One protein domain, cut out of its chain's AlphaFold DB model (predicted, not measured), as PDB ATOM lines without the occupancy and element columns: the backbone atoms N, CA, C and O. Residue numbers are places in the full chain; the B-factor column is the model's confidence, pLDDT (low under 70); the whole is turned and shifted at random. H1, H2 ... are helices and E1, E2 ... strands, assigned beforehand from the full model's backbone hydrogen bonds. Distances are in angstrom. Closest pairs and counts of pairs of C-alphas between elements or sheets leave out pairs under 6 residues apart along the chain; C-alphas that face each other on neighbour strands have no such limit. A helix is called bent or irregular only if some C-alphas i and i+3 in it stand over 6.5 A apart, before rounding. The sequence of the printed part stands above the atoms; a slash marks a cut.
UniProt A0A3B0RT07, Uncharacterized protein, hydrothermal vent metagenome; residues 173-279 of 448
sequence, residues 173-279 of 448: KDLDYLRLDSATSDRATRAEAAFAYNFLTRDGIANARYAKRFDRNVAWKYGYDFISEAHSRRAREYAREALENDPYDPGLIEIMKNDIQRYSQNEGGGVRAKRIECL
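This is residues 173 to 279 of the 448 residues of an uncharacterized protein of hydrothermal vent metagenome (UniProt A0A3B0RT07). H3 and H4 run nearly in line but opposite ways, overlapping at their first halves, and the hairpin E1 and E2 runs along one side of them. H2 packs on H3 on the side away from the hairpin, with H1 beyond it, and H5 folds back on the far part of H4. The 107 printed residues hold five named helices, then two antiparallel strands, order E1 - E2; the class is mostly helix. The whole is compact, with a radius of gyration of the C-alphas of 14.5 A, and spans 42 by 36 by 20 A, only just flat.

H1, residues 173 to 183, begins at C-alpha 173 (145.630, 146.914, 142.235). H2 is residues 190 to 200, H3 208 to 222, 19.7 A long, and H4 228 to 243, 22.1 A. H5 is residues 250 to 256, E1 260 to 265, and E2 271 to 277, 18.4 A, ending at C-alpha 277 (120.522, 126.383, 133.029). H1 and H3 are irregular: C-alphas 174 and 177, and 217 and 220, are each 7.4 A apart.

H3, the hub, touches H4 at a shallow tilt of 5 degrees, opposite ways, a helical hairpin; C-alphas 211 and 228 are closest, 4.6 A. H2 touches H3, C-alphas 193 and 218 closest at 6.4 A. H1 touches H2, C-alphas 183 and 192 closest at 4.8 A. H5 touches H4, C-alphas 239 and 252 closest at 5.0 A. The closest C-alphas of H4 and E1, 229 and 262, are 5.7 A apart. Across E1 and E2, N 262 and O 274 are within hydrogen-bond range at 2.8 A. Every O i to N i+4 pair is within range in H2, H4 and H5, 8 of 11 in H3, and 1 of 7 in H1, where 5 of 8 O i to N i+3 pairs are.

The farthest C-alphas, Asn 245 and Gly 268, are 46.4 A apart. The printed part has no cut and no long link, and no printed residue is under 70 in pLDDT.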
ATOM      1  N   LYS A 173     146.925 147.598 142.059       91.62
ATOM      2  CA  LYS A 173     145.630 146.914 142.235       91.62
ATOM      3  C   LYS A 173     144.778 146.872 140.963       91.62
ATOM      4  O   LYS A 173     144.092 145.883 140.739       91.62
ATOM      5  N   ASP A 174     144.839 147.899 140.119       91.88
ATOM      6  CA  ASP A 174     144.028 147.966 138.889       91.88
ATOM      7  C   ASP A 174     144.431 146.898 137.857       91.88
ATOM      8  O   ASP A 174     143.638 146.528 136.996       91.88
ATOM      9  N   LEU A 175     145.652 146.366 137.968       94.75
ATOM     10  CA  LEU A 175     146.181 145.305 137.113       94.75
ATOM     11  C   LEU A 175     146.182 143.935 137.804       94.75
ATOM     12  O   LEU A 175     146.719 142.973 137.259       94.75
ATOM     13  N   ASP A 176     145.568 143.800 138.987       93.06
ATOM     14  CA  ASP A 176     145.530 142.524 139.712       93.06
ATOM     15  C   ASP A 176     144.865 141.408 138.889       93.06
ATOM     16  O   ASP A 176     145.231 140.241 139.031       93.06
ATOM     17  N   TYR A 177     143.947 141.749 137.982       93.62
ATOM     18  CA  TYR A 177     143.287 140.773 137.117       93.62
ATOM     19  C   TYR A 177     144.278 139.988 136.231       93.62
ATOM     20  O   TYR A 177     144.031 138.819 135.937       93.62
ATOM     21  N   LEU A 178     145.442 140.563 135.891       93.50
ATOM     22  CA  LEU A 178     146.510 139.885 135.135       93.50
ATOM     23  C   LEU A 178     147.136 138.712 135.896       93.50
ATOM     24  O   LEU A 178     147.798 137.855 135.315       93.50
ATOM     25  N   ARG A 179     146.914 138.645 137.209       92.81
ATOM     26  CA  ARG A 179     147.383 137.554 138.067       92.81
ATOM     27  C   ARG A 179     146.392 136.392 138.122       92.81
ATOM     28  O   ARG A 179     146.728 135.348 138.676       92.81
ATOM     29  N   LEU A 180     145.169 136.560 137.604       94.50
ATOM     30  CA  LEU A 180     144.120 135.543 137.703       94.50
ATOM     31  C   LEU A 180     144.446 134.286 136.905       94.50
ATOM     32  O   LEU A 180     144.001 133.210 137.295       94.50
ATOM     33  N   ASP A 181     145.230 134.381 135.829       91.12
ATOM     34  CA  ASP A 181     145.564 133.199 135.035       91.12
ATOM     35  C   ASP A 181     146.326 132.153 135.860       91.12
ATOM     36  O   ASP A 181     145.872 131.014 135.998       91.12
ATOM     37  N   SER A 182     147.415 132.564 136.516       90.69
ATOM     38  CA  SER A 182     148.160 131.687 137.421       90.69
ATOM     39  C   SER A 182     147.351 131.348 138.673       90.69
ATOM     40  O   SER A 182     147.308 130.184 139.075       90.69
ATOM     41  N   ALA A 183     146.632 132.322 139.241       95.38
ATOM     42  CA  ALA A 183     145.900 132.142 140.494       95.38
ATOM     43  C   ALA A 183     144.639 131.266 140.393       95.38
ATOM     44  O   ALA A 183     144.130 130.801 141.411       95.38
ATOM     45  N   THR A 184     144.156 131.005 139.177       96.69
ATOM     46  CA  THR A 184     143.056 130.065 138.901       96.69
ATOM     47  C   THR A 184     143.538 128.797 138.182       96.69
ATOM     48  O   THR A 184     142.740 127.962 137.752       96.69
ATOM     49  N   SER A 185     144.849 128.612 138.014       95.00
ATOM     50  CA  SER A 185     145.405 127.374 137.459       95.00
ATOM     51  C   SER A 185     145.271 126.196 138.434       95.00
ATOM     52  O   SER A 185     145.134 126.370 139.641       95.00
ATOM     53  N   ASP A 186     145.344 124.977 137.910       93.44
ATOM     54  CA  ASP A 186     145.465 123.729 138.683       93.44
ATOM     55  C   ASP A 186     146.715 123.696 139.591       93.44
ATOM     56  O   ASP A 186     146.738 123.040 140.641       93.44
ATOM     57  N   ARG A 187     147.742 124.467 139.219       94.50
ATOM     58  CA  ARG A 187     149.002 124.636 139.955       94.50
ATOM     59  C   ARG A 187     148.984 125.777 140.977       94.50
ATOM     60  O   ARG A 187     149.991 125.975 141.650       94.50
ATOM     61  N   ALA A 188     147.874 126.503 141.124       95.62
ATOM     62  CA  ALA A 188     147.786 127.631 142.049       95.62
ATOM     63  C   ALA A 188     148.134 127.212 143.487       95.62
ATOM     64  O   ALA A 188     147.682 126.168 143.977       95.62
ATOM     65  N   THR A 189     148.919 128.041 144.175       96.25
ATOM     66  CA  THR A 189     149.238 127.886 145.605       96.25
ATOM     67  C   THR A 189     148.068 128.324 146.495       96.25
ATOM     68  O   THR A 189     147.165 129.028 146.048       96.25
ATOM     69  N   ARG A 190     148.084 127.978 147.793       96.56
ATOM     70  CA  ARG A 190     147.050 128.431 148.749       96.56
ATOM     71  C   ARG A 190     146.957 129.964 148.832       96.56
ATOM     72  O   ARG A 190     145.859 130.500 148.940       96.56
ATOM     73  N   ALA A 191     148.092 130.662 148.754       95.94
ATOM     74  CA  ALA A 191     148.136 132.126 148.766       95.94
ATOM     75  C   ALA A 191     147.531 132.734 147.489       95.94
ATOM     76  O   ALA A 191     146.822 133.738 147.545       95.94
ATOM     77  N   GLU A 192     147.773 132.113 146.336       95.94
ATOM     78  CA  GLU A 192     147.174 132.534 145.068       95.94
ATOM     79  C   GLU A 192     145.678 132.232 145.013       95.94
ATOM     80  O   GLU A 192     144.913 133.077 144.558       95.94
ATOM     81  N   ALA A 193     145.252 131.092 145.560       97.19
ATOM     82  CA  ALA A 193     143.842 130.760 145.721       97.19
ATOM     83  C   ALA A 193     143.108 131.802 146.578       97.19
ATOM     84  O   ALA A 193     142.055 132.291 146.177       97.19
ATOM     85  N   ALA A 194     143.701 132.204 147.710       97.69
ATOM     86  CA  ALA A 194     143.158 133.264 148.563       97.69
ATOM     87  C   ALA A 194     143.039 134.594 147.809       97.69
ATOM     88  O   ALA A 194     142.027 135.284 147.901       97.69
ATOM     89  N   PHE A 195     144.066 134.948 147.030       96.31
ATOM     90  CA  PHE A 195     144.029 136.131 146.177       96.31
ATOM     91  C   PHE A 195     142.903 136.059 145.135       96.31
ATOM     92  O   PHE A 195     142.151 137.022 145.010       96.31
ATOM     93  N   ALA A 196     142.778 134.945 144.405       97.44
ATOM     94  CA  ALA A 196     141.764 134.779 143.368       97.44
ATOM     95  C   ALA A 196     140.350 134.860 143.951       97.44
ATOM     96  O   ALA A 196     139.535 135.614 143.426       97.44
ATOM     97  N   TYR A 197     140.092 134.160 145.062       97.94
ATOM     98  CA  TYR A 197     138.810 134.223 145.764       97.94
ATOM     99  C   TYR A 197     138.489 135.664 146.173       97.94
ATOM    100  O   TYR A 197     137.502 136.223 145.709       97.94
ATOM    101  N   ASN A 198     139.389 136.317 146.916       96.75
ATOM    102  CA  ASN A 198     139.208 137.696 147.385       96.75
ATOM    103  C   ASN A 198     139.120 138.739 146.265       96.75
ATOM    104  O   ASN A 198     138.695 139.863 146.518       96.75
ATOM    105  N   PHE A 199     139.624 138.446 145.066       96.12
ATOM    106  CA  PHE A 199     139.479 139.324 143.908       96.12
ATOM    107  C   PHE A 199     138.120 139.116 143.239       96.12
ATOM    108  O   PHE A 199     137.429 140.088 142.944       96.12
ATOM    109  N   LEU A 200     137.745 137.859 142.995       96.88
ATOM    110  CA  LEU A 200     136.532 137.506 142.261       96.88
ATOM    111  C   LEU A 200     135.258 137.781 143.074       96.88
ATOM    112  O   LEU A 200     134.238 138.109 142.479       96.88
ATOM    113  N   THR A 201     135.324 137.745 144.406       96.19
ATOM    114  CA  THR A 201     134.187 138.066 145.287       96.19
ATOM    115  C   THR A 201     133.988 139.561 145.552       96.19
ATOM    116  O   THR A 201     133.070 139.924 146.280       96.19
ATOM    117  N   ARG A 202     134.810 140.452 144.975       94.06
ATOM    118  CA  ARG A 202     134.625 141.906 145.130       94.06
ATOM    119  C   ARG A 202     133.373 142.388 144.402       94.06
ATOM    120  O   ARG A 202     133.060 141.928 143.299       94.06
ATOM    121  N   ASP A 203     132.737 143.402 144.976       90.75
ATOM    122  CA  ASP A 203     131.623 144.104 144.345       90.75
ATOM    123  C   ASP A 203     132.020 144.642 142.962       90.75
ATOM    124  O   ASP A 203     133.132 145.126 142.746       90.75
ATOM    125  N   GLY A 204     131.107 144.510 141.998       86.06
ATOM    126  CA  GLY A 204     131.316 144.933 140.610       86.06
ATOM    127  C   GLY A 204     132.172 143.996 139.747       86.06
ATOM    128  O   GLY A 204     132.214 144.173 138.531       86.06
ATOM    129  N   ILE A 205     132.813 142.962 140.306       89.25
ATOM    130  CA  ILE A 205     133.580 142.001 139.501       89.25
ATOM    131  C   ILE A 205     132.656 140.914 138.943       89.25
ATOM    132  O   ILE A 205     132.090 140.106 139.679       89.25
ATOM    133  N   ALA A 206     132.543 140.860 137.614       86.19
ATOM    134  CA  ALA A 206     131.730 139.889 136.877       86.19
ATOM    135  C   ALA A 206     132.569 139.099 135.851       86.19
ATOM    136  O   ALA A 206     132.302 139.112 134.656       86.19
ATOM    137  N   ASN A 207     133.612 138.391 136.307       91.38
ATOM    138  CA  ASN A 207     134.465 137.589 135.419       91.38
ATOM    139  C   ASN A 207     134.111 136.091 135.451       91.38
ATOM    140  O   ASN A 207     134.771 135.290 136.117       91.38
ATOM    141  N   ALA A 208     133.060 135.710 134.717       93.31
ATOM    142  CA  ALA A 208     132.558 134.330 134.679       93.31
ATOM    143  C   ALA A 208     133.615 133.307 134.226       93.31
ATOM    144  O   ALA A 208     133.682 132.205 134.771       93.31
ATOM    145  N   ARG A 209     134.499 133.683 133.289       93.81
ATOM    146  CA  ARG A 209     135.576 132.811 132.799       93.81
ATOM    147  C   ARG A 209     136.545 132.418 133.916       93.81
ATOM    148  O   ARG A 209     136.806 131.227 134.096       93.81
ATOM    149  N   TYR A 210     137.084 133.389 134.655       96.25
ATOM    150  CA  TYR A 210     138.019 133.092 135.745       96.25
ATOM    151  C   TYR A 210     137.323 132.476 136.957       96.25
ATOM    152  O   TYR A 210     137.903 131.582 137.565       96.25
ATOM    153  N   ALA A 211     136.074 132.847 137.254       97.12
ATOM    154  CA  ALA A 211     135.292 132.199 138.307       97.12
ATOM    155  C   ALA A 211     135.071 130.704 138.017       97.12
ATOM    156  O   ALA A 211     135.326 129.859 138.871       97.12
ATOM    157  N   LYS A 212     134.703 130.345 136.779       95.81
ATOM    158  CA  LYS A 212     134.576 128.942 136.346       95.81
ATOM    159  C   LYS A 212     135.895 128.179 136.461       95.81
ATOM    160  O   LYS A 212     135.923 127.030 136.902       95.81
ATOM    161  N   ARG A 213     137.003 128.808 136.057       96.19
ATOM    162  CA  ARG A 213     138.340 128.209 136.160       96.19
ATOM    163  C   ARG A 213     138.756 128.018 137.625       96.19
ATOM    164  O   ARG A 213     139.278 126.956 137.949       96.19
ATOM    165  N   PHE A 214     138.474 128.992 138.493       97.62
ATOM    166  CA  PHE A 214     138.708 128.915 139.935       97.62
ATOM    167  C   PHE A 214     137.936 127.753 140.569       97.62
ATOM    168  O   PHE A 214     138.547 126.903 141.210       97.62
ATOM    169  N   ASP A 215     136.632 127.648 140.319       96.75
ATOM    170  CA  ASP A 215     135.795 126.573 140.863       96.75
ATOM    171  C   ASP A 215     136.266 125.186 140.419       96.75
ATOM    172  O   ASP A 215     136.367 124.261 141.226       96.75
ATOM    173  N   ARG A 216     136.607 125.048 139.133       94.81
ATOM    174  CA  ARG A 216     137.064 123.780 138.559       94.81
ATOM    175  C   ARG A 216     138.420 123.333 139.114       94.81
ATOM    176  O   ARG A 216     138.635 122.141 139.317       94.81
ATOM    177  N   ASN A 217     139.344 124.267 139.316       95.38
ATOM    178  CA  ASN A 217     140.753 123.938 139.536       95.38
ATOM    179  C   ASN A 217     141.234 124.169 140.978       95.38
ATOM    180  O   ASN A 217     142.206 123.547 141.400       95.38
ATOM    181  N   VAL A 218     140.609 125.096 141.708       96.38
ATOM    182  CA  VAL A 218     141.190 125.704 142.916       96.38
ATOM    183  C   VAL A 218     140.255 125.633 144.118       96.38
ATOM    184  O   VAL A 218     140.712 125.249 145.196       96.38
ATOM    185  N   ALA A 219     138.975 125.981 143.956       96.25
ATOM    186  CA  ALA A 219     138.050 126.147 145.080       96.25
ATOM    187  C   ALA A 219     137.980 124.892 145.964       96.25
ATOM    188  O   ALA A 219     138.297 124.944 147.153       96.25
ATOM    189  N   TRP A 220     137.700 123.740 145.351       93.44
ATOM    190  CA  TRP A 220     137.591 122.452 146.042       93.44
ATOM    191  C   TRP A 220     138.905 121.996 146.699       93.44
ATOM    192  O   TRP A 220     138.882 121.395 147.767       93.44
ATOM    193  N   LYS A 221     140.063 122.310 146.096       92.88
ATOM    194  CA  LYS A 221     141.392 121.904 146.591       92.88
ATOM    195  C   LYS A 221     141.749 122.590 147.909       92.88
ATOM    196  O   LYS A 221     142.470 122.025 148.729       92.88
ATOM    197  N   TYR A 222     141.281 123.820 148.096       95.06
ATOM    198  CA  TYR A 222     141.624 124.642 149.255       95.06
ATOM    199  C   TYR A 222     140.442 124.946 150.181       95.06
ATOM    200  O   TYR A 222     140.657 125.619 151.190       95.06
ATOM    201  N   GLY A 223     139.252 124.416 149.883       93.19
ATOM    202  CA  GLY A 223     138.051 124.563 150.708       93.19
ATOM    203  C   GLY A 223     137.385 125.937 150.598       93.19
ATOM    204  O   GLY A 223     136.887 126.436 151.600       93.19
ATOM    205  N   TYR A 224     137.418 126.562 149.418       96.44
ATOM    206  CA  TYR A 224     136.666 127.792 149.144       96.44
ATOM    207  C   TYR A 224     135.285 127.482 148.569       96.44
ATOM    208  O   TYR A 224     135.096 126.458 147.907       96.44
ATOM    209  N   ASP A 225     134.354 128.418 148.751       96.75
ATOM    210  CA  ASP A 225     133.047 128.358 148.104       96.75
ATOM    211  C   ASP A 225     133.169 128.430 146.579       96.75
ATOM    212  O   ASP A 225     134.040 129.111 146.028       96.75
ATOM    213  N   PHE A 226     132.243 127.754 145.902       96.94
ATOM    214  CA  PHE A 226     132.081 127.848 144.458       96.94
ATOM    215  C   PHE A 226     131.357 129.147 144.093       96.94
ATOM    216  O   PHE A 226     130.255 129.411 144.575       96.94
ATOM    217  N   ILE A 227     131.958 129.952 143.220       96.94
ATOM    218  CA  ILE A 227     131.486 131.308 142.891       96.94
ATOM    219  C   ILE A 227     131.008 131.450 141.437       96.94
ATOM    220  O   ILE A 227     130.325 132.416 141.090       96.94
ATOM    221  N   SER A 228     131.326 130.495 140.561       96.44
ATOM    222  CA  SER A 228     131.094 130.599 139.112       96.44
ATOM    223  C   SER A 228     129.628 130.733 138.702       96.44
ATOM    224  O   SER A 228     129.347 131.447 137.735       96.44
ATOM    225  N   GLU A 229     128.691 130.121 139.434       95.94
ATOM    226  CA  GLU A 229     127.256 130.237 139.144       95.94
ATOM    227  C   GLU A 229     126.803 131.701 139.239       95.94
ATOM    228  O   GLU A 229     126.220 132.232 138.292       95.94
ATOM    229  N   ALA A 230     127.133 132.385 140.339       95.12
ATOM    230  CA  ALA A 230     126.739 133.774 140.565       95.12
ATOM    231  C   ALA A 230     127.350 134.729 139.527       95.12
ATOM    232  O   ALA A 230     126.696 135.671 139.075       95.12
ATOM    233  N   HIS A 231     128.597 134.489 139.107       96.12
ATOM    234  CA  HIS A 231     129.209 135.263 138.022       96.12
ATOM    235  C   HIS A 231     128.535 135.015 136.671       96.12
ATOM    236  O   HIS A 231     128.335 135.965 135.919       96.12
ATOM    237  N   SER A 232     128.178 133.766 136.367       95.31
ATOM    238  CA  SER A 232     127.533 133.413 135.097       95.31
ATOM    239  C   SER A 232     126.122 133.999 135.006       95.31
ATOM    240  O   SER A 232     125.760 134.533 133.962       95.31
ATOM    241  N   ARG A 233     125.362 133.995 136.114       94.81
ATOM    242  CA  ARG A 233     124.042 134.644 136.197       94.81
ATOM    243  C   ARG A 233     124.126 136.148 135.951       94.81
ATOM    244  O   ARG A 233     123.412 136.652 135.095       94.81
ATOM    245  N   ARG A 234     125.043 136.847 136.632       94.31
ATOM    246  CA  ARG A 234     125.252 138.294 136.429       94.31
ATOM    247  C   ARG A 234     125.665 138.628 134.996       94.31
ATOM    248  O   ARG A 234     125.151 139.582 134.425       94.31
ATOM    249  N   ALA A 235     126.571 137.842 134.414       94.00
ATOM    250  CA  ALA A 235     127.002 138.041 133.032       94.00
ATOM    251  C   ALA A 235     125.845 137.840 132.040       94.00
ATOM    252  O   ALA A 235     125.702 138.630 131.111       94.00
ATOM    253  N   ARG A 236     125.011 136.814 132.254       93.94
ATOM    254  CA  ARG A 236     123.844 136.536 131.410       93.94
ATOM    255  C   ARG A 236     122.761 137.607 131.540       93.94
ATOM    256  O   ARG A 236     122.180 137.970 130.529       93.94
ATOM    257  N   GLU A 237     122.525 138.128 132.743       94.50
ATOM    258  CA  GLU A 237     121.572 139.225 132.950       94.50
ATOM    259  C   GLU A 237     121.987 140.474 132.174       94.50
ATOM    260  O   GLU A 237     121.241 140.955 131.329       94.50
ATOM    261  N   TYR A 238     123.236 140.911 132.365       94.38
ATOM    262  CA  TYR A 238     123.796 142.038 131.624       94.38
ATOM    263  C   TYR A 238     123.724 141.827 130.106       94.38
ATOM    264  O   TYR A 238     123.360 142.737 129.367       94.38
ATOM    265  N   ALA A 239     124.065 140.624 129.629       95.62
ATOM    266  CA  ALA A 239     124.011 140.324 128.205       95.62
ATOM    267  C   ALA A 239     122.581 140.362 127.660       95.62
ATOM    268  O   ALA A 239     122.379 140.881 126.568       95.62
ATOM    269  N   ARG A 240     121.594 139.870 128.417       95.31
ATOM    270  CA  ARG A 240     120.185 139.924 128.021       95.31
ATOM    271  C   ARG A 240     119.711 141.366 127.851       95.31
ATOM    272  O   ARG A 240     119.190 141.685 126.790       95.31
ATOM    273  N   GLU A 241     119.952 142.223 128.843       96.19
ATOM    274  CA  GLU A 241     119.575 143.644 128.796       96.19
ATOM    275  C   GLU A 241     120.286 144.386 127.652       96.19
ATOM    276  O   GLU A 241     119.681 145.151 126.902       96.19
ATOM    277  N   ALA A 242     121.587 144.151 127.468       95.44
ATOM    278  CA  ALA A 242     122.357 144.844 126.439       95.44
ATOM    279  C   ALA A 242     121.998 144.385 125.008       95.44
ATOM    280  O   ALA A 242     122.024 145.205 124.086       95.44
ATOM    281  N   LEU A 243     121.583 143.126 124.822       96.00
ATOM    282  CA  LEU A 243     121.095 142.605 123.535       96.00
ATOM    283  C   LEU A 243     119.760 143.220 123.090       96.00
ATOM    284  O   LEU A 243     119.417 143.105 121.915       96.00
ATOM    285  N   GLU A 244     119.009 143.883 123.973       95.06
ATOM    286  CA  GLU A 244     117.826 144.656 123.563       95.06
ATOM    287  C   GLU A 244     118.215 145.864 122.697       95.06
ATOM    288  O   GLU A 244     117.471 146.253 121.799       95.06
ATOM    289  N   ASN A 245     119.404 146.430 122.937       94.31
ATOM    290  CA  ASN A 245     119.913 147.604 122.226       94.31
ATOM    291  C   ASN A 245     120.812 147.237 121.040       94.31
ATOM    292  O   ASN A 245     120.788 147.923 120.019       94.31
ATOM    293  N   ASP A 246     121.587 146.159 121.163       93.31
ATOM    294  CA  ASP A 246     122.383 145.599 120.070       93.31
ATOM    295  C   ASP A 246     122.150 144.082 119.962       93.31
ATOM    296  O   ASP A 246     122.924 143.290 120.506       93.31
ATOM    297  N   PRO A 247     121.093 143.643 119.249       94.69
ATOM    298  CA  PRO A 247     120.725 142.229 119.142       94.69
ATOM    299  C   PRO A 247     121.781 141.336 118.488       94.69
ATOM    300  O   PRO A 247     121.621 140.111 118.491       94.69
ATOM    301  N   TYR A 248     122.805 141.948 117.892       93.81
ATOM    302  CA  TYR A 248     123.805 141.331 117.040       93.81
ATOM    303  C   TYR A 248     125.226 141.447 117.612       93.81
ATOM    304  O   TYR A 248     126.159 140.996 116.950       93.81
ATOM    305  N   ASP A 249     125.413 141.961 118.834       94.31
ATOM    306  CA  ASP A 249     126.732 141.990 119.474       94.31
ATOM    307  C   ASP A 249     127.259 140.550 119.692       94.31
ATOM    308  O   ASP A 249     126.689 139.779 120.479       94.31
ATOM    309  N   PRO A 250     128.367 140.148 119.037       94.00
ATOM    310  CA  PRO A 250     128.869 138.781 119.125       94.00
ATOM    311  C   PRO A 250     129.371 138.417 120.524       94.00
ATOM    312  O   PRO A 250     129.279 137.257 120.925       94.00
ATOM    313  N   GLY A 251     129.912 139.381 121.271       93.25
ATOM    314  CA  GLY A 251     130.405 139.161 122.627       93.25
ATOM    315  C   GLY A 251     129.264 138.854 123.589       93.25
ATOM    316  O   GLY A 251     129.369 137.919 124.388       93.25
ATOM    317  N   LEU A 252     128.156 139.586 123.475       95.62
ATOM    318  CA  LEU A 252     126.954 139.346 124.271       95.62
ATOM    319  C   LEU A 252     126.267 138.029 123.891       95.62
ATOM    320  O   LEU A 252     125.899 137.255 124.777       95.62
ATOM    321  N   ILE A 253     126.161 137.721 122.594       96.50
ATOM    322  CA  ILE A 253     125.598 136.445 122.131       96.50
ATOM    323  C   ILE A 253     126.424 135.256 122.652       96.50
ATOM    324  O   ILE A 253     125.864 134.271 123.141       96.50
ATOM    325  N   GLU A 254     127.756 135.330 122.605       94.12
ATOM    326  CA  GLU A 254     128.616 134.270 123.147       94.12
ATOM    327  C   GLU A 254     128.477 134.129 124.676       94.12
ATOM    328  O   GLU A 254     128.566 133.013 125.193       94.12
ATOM    329  N   ILE A 255     128.188 135.209 125.417       94.62
ATOM    330  CA  ILE A 255     127.830 135.117 126.844       94.62
ATOM    331  C   ILE A 255     126.514 134.349 127.024       94.62
ATOM    332  O   ILE A 255     126.471 133.437 127.855       94.62
ATOM    333  N   MET A 256     125.476 134.660 126.239       95.62
ATOM    334  CA  MET A 256     124.179 133.968 126.310       95.62
ATOM    335  C   MET A 256     124.313 132.466 126.044       95.62
ATOM    336  O   MET A 256     123.749 131.658 126.783       95.62
ATOM    337  N   LYS A 257     125.135 132.087 125.056       94.00
ATOM    338  CA  LYS A 257     125.398 130.689 124.670       94.00
ATOM    339  C   LYS A 257     126.136 129.856 125.727       94.00
ATOM    340  O   LYS A 257     126.168 128.632 125.618       94.00
ATOM    341  N   ASN A 258     126.751 130.465 126.742       91.81
ATOM    342  CA  ASN A 258     127.488 129.718 127.763       91.81
ATOM    343  C   ASN A 258     126.557 129.142 128.830       91.81
ATOM    344  O   ASN A 258     125.998 129.910 129.601       91.81
ATOM    345  N   ASP A 259     126.477 127.814 128.961       92.19
ATOM    346  CA  ASP A 259     125.759 127.135 130.051       92.19
ATOM    347  C   ASP A 259     126.095 127.673 131.449       92.19
ATOM    348  O   ASP A 259     127.270 127.846 131.802       92.19
ATOM    349  N   ILE A 260     125.073 127.769 132.308       94.75
ATOM    350  CA  ILE A 260     125.277 127.982 133.742       94.75
ATOM    351  C   ILE A 260     125.464 126.628 134.417       94.75
ATOM    352  O   ILE A 260     124.609 125.736 134.373       94.75
ATOM    353  N   GLN A 261     126.614 126.490 135.070       94.50
ATOM    354  CA  GLN A 261     127.017 125.289 135.781       94.50
ATOM    355  C   GLN A 261     127.120 125.580 137.275       94.50
ATOM    356  O   GLN A 261     127.625 126.626 137.679       94.50
ATOM    357  N   ARG A 262     126.674 124.623 138.087       95.00
ATOM    358  CA  ARG A 262     126.920 124.578 139.525       95.00
ATOM    359  C   ARG A 262     127.985 123.537 139.805       95.00
ATOM    360  O   ARG A 262     127.854 122.387 139.382       95.00
ATOM    361  N   TYR A 263     129.017 123.946 140.521       94.38
ATOM    362  CA  TYR A 263     130.080 123.058 140.956       94.38
ATOM    363  C   TYR A 263     129.791 122.546 142.367       94.38
ATOM    364  O   TYR A 263     129.237 123.263 143.200       94.38
ATOM    365  N   SER A 264     130.135 121.287 142.617       93.38
ATOM    366  CA  SER A 264     130.094 120.667 143.939       93.38
ATOM    367  C   SER A 264     131.282 119.727 144.104       93.38
ATOM    368  O   SER A 264     131.771 119.153 143.127       93.38
ATOM    369  N   GLN A 265     131.738 119.530 145.338       89.94
ATOM    370  CA  GLN A 265     132.734 118.503 145.626       89.94
ATOM    371  C   GLN A 265     132.105 117.114 145.444       89.94
ATOM    372  O   GLN A 265     130.922 116.924 145.735       89.94
ATOM    373  N   ASN A 266     132.862 116.162 144.901       87.19
ATOM    374  CA  ASN A 266     132.435 114.768 144.807       87.19
ATOM    375  C   ASN A 266     133.021 113.940 145.968       87.19
ATOM    376  O   ASN A 266     133.997 114.344 146.600       87.19
ATOM    377  N   GLU A 267     132.433 112.774 146.238       78.31
ATOM    378  CA  GLU A 267     132.846 111.884 147.341       78.31
ATOM    379  C   GLU A 267     134.305 111.399 147.212       78.31
ATOM    380  O   GLU A 267     134.944 111.088 148.209       78.31
ATOM    381  N   GLY A 268     134.859 111.398 145.994       76.12
ATOM    382  CA  GLY A 268     136.246 111.023 145.697       76.12
ATOM    383  C   GLY A 268     137.276 112.151 145.833       76.12
ATOM    384  O   GLY A 268     138.421 111.968 145.431       76.12
ATOM    385  N   GLY A 269     136.894 113.324 146.353       76.25
ATOM    386  CA  GLY A 269     137.820 114.433 146.603       76.25
ATOM    387  C   GLY A 269     138.148 115.312 145.391       76.25
ATOM    388  O   GLY A 269     139.096 116.081 145.459       76.25
ATOM    389  N   GLY A 270     137.378 115.234 144.306       82.75
ATOM    390  CA  GLY A 270     137.426 116.127 143.142       82.75
ATOM    391  C   GLY A 270     136.184 117.016 143.019       82.75
ATOM    392  O   GLY A 270     135.402 117.166 143.958       82.75
ATOM    393  N   VAL A 271     135.973 117.600 141.836       92.00
ATOM    394  CA  VAL A 271     134.831 118.485 141.561       92.00
ATOM    395  C   VAL A 271     133.924 117.914 140.474       92.00
ATOM    396  O   VAL A 271     134.387 117.362 139.476       92.00
ATOM    397  N   ARG A 272     132.613 118.072 140.653       93.00
ATOM    398  CA  ARG A 272     131.589 117.763 139.654       93.00
ATOM    399  C   ARG A 272     130.899 119.054 139.229       93.00
ATOM    400  O   ARG A 272     130.482 119.838 140.074       93.00
ATOM    401  N   ALA A 273     130.746 119.248 137.924       93.44
ATOM    402  CA  ALA A 273     129.895 120.294 137.366       93.44
ATOM    403  C   ALA A 273     128.519 119.707 137.026       93.44
ATOM    404  O   ALA A 273     128.426 118.706 136.313       93.44
ATOM    405  N   LYS A 274     127.451 120.337 137.512       94.81
ATOM    406  CA  LYS A 274     126.072 120.073 137.097       94.81
ATOM    407  C   LYS A 274     125.582 121.257 136.271       94.81
ATOM    408  O   LYS A 274     125.629 122.390 136.740       94.81
ATOM    409  N   ARG A 275     125.099 121.007 135.057       93.19
ATOM    410  CA  ARG A 275     124.393 122.018 134.257       93.19
ATOM    411  C   ARG A 275     123.062 122.339 134.949       93.19
ATOM    412  O   ARG A 275     122.314 121.415 135.266       93.19
ATOM    413  N   ILE A 276     122.811 123.616 135.235       95.44
ATOM    414  CA  ILE A 276     121.583 124.081 135.908       95.44
ATOM    415  C   ILE A 276     120.683 124.845 134.939       95.44
ATOM    416  O   ILE A 276     119.468 124.744 135.046       95.44
ATOM    417  N   GLU A 277     121.270 125.582 133.997       93.25
ATOM    418  CA  GLU A 277     120.522 126.383 133.029       93.25
ATOM    419  C   GLU A 277     121.237 126.343 131.676       93.25
ATOM    420  O   GLU A 277     122.425 126.673 131.579       93.25
ATOM    421  N   CYS A 278     120.503 125.943 130.645       92.25
ATOM    422  CA  CYS A 278     120.900 125.991 129.243       92.25
ATOM    423  C   CYS A 278     119.838 126.745 128.452       92.25
ATOM    424  O   CYS A 278     118.715 126.918 128.926       92.25
ATOM    425  N   LEU A 279     120.224 127.199 127.269       91.75
ATOM    426  CA  LEU A 279     119.299 127.792 126.322       91.75
ATOM    427  C   LEU A 279     118.315 126.736 125.805       91.75
ATOM    428  O   LEU A 279     118.621 125.536 125.789       91.75
TER     429      LEU A 279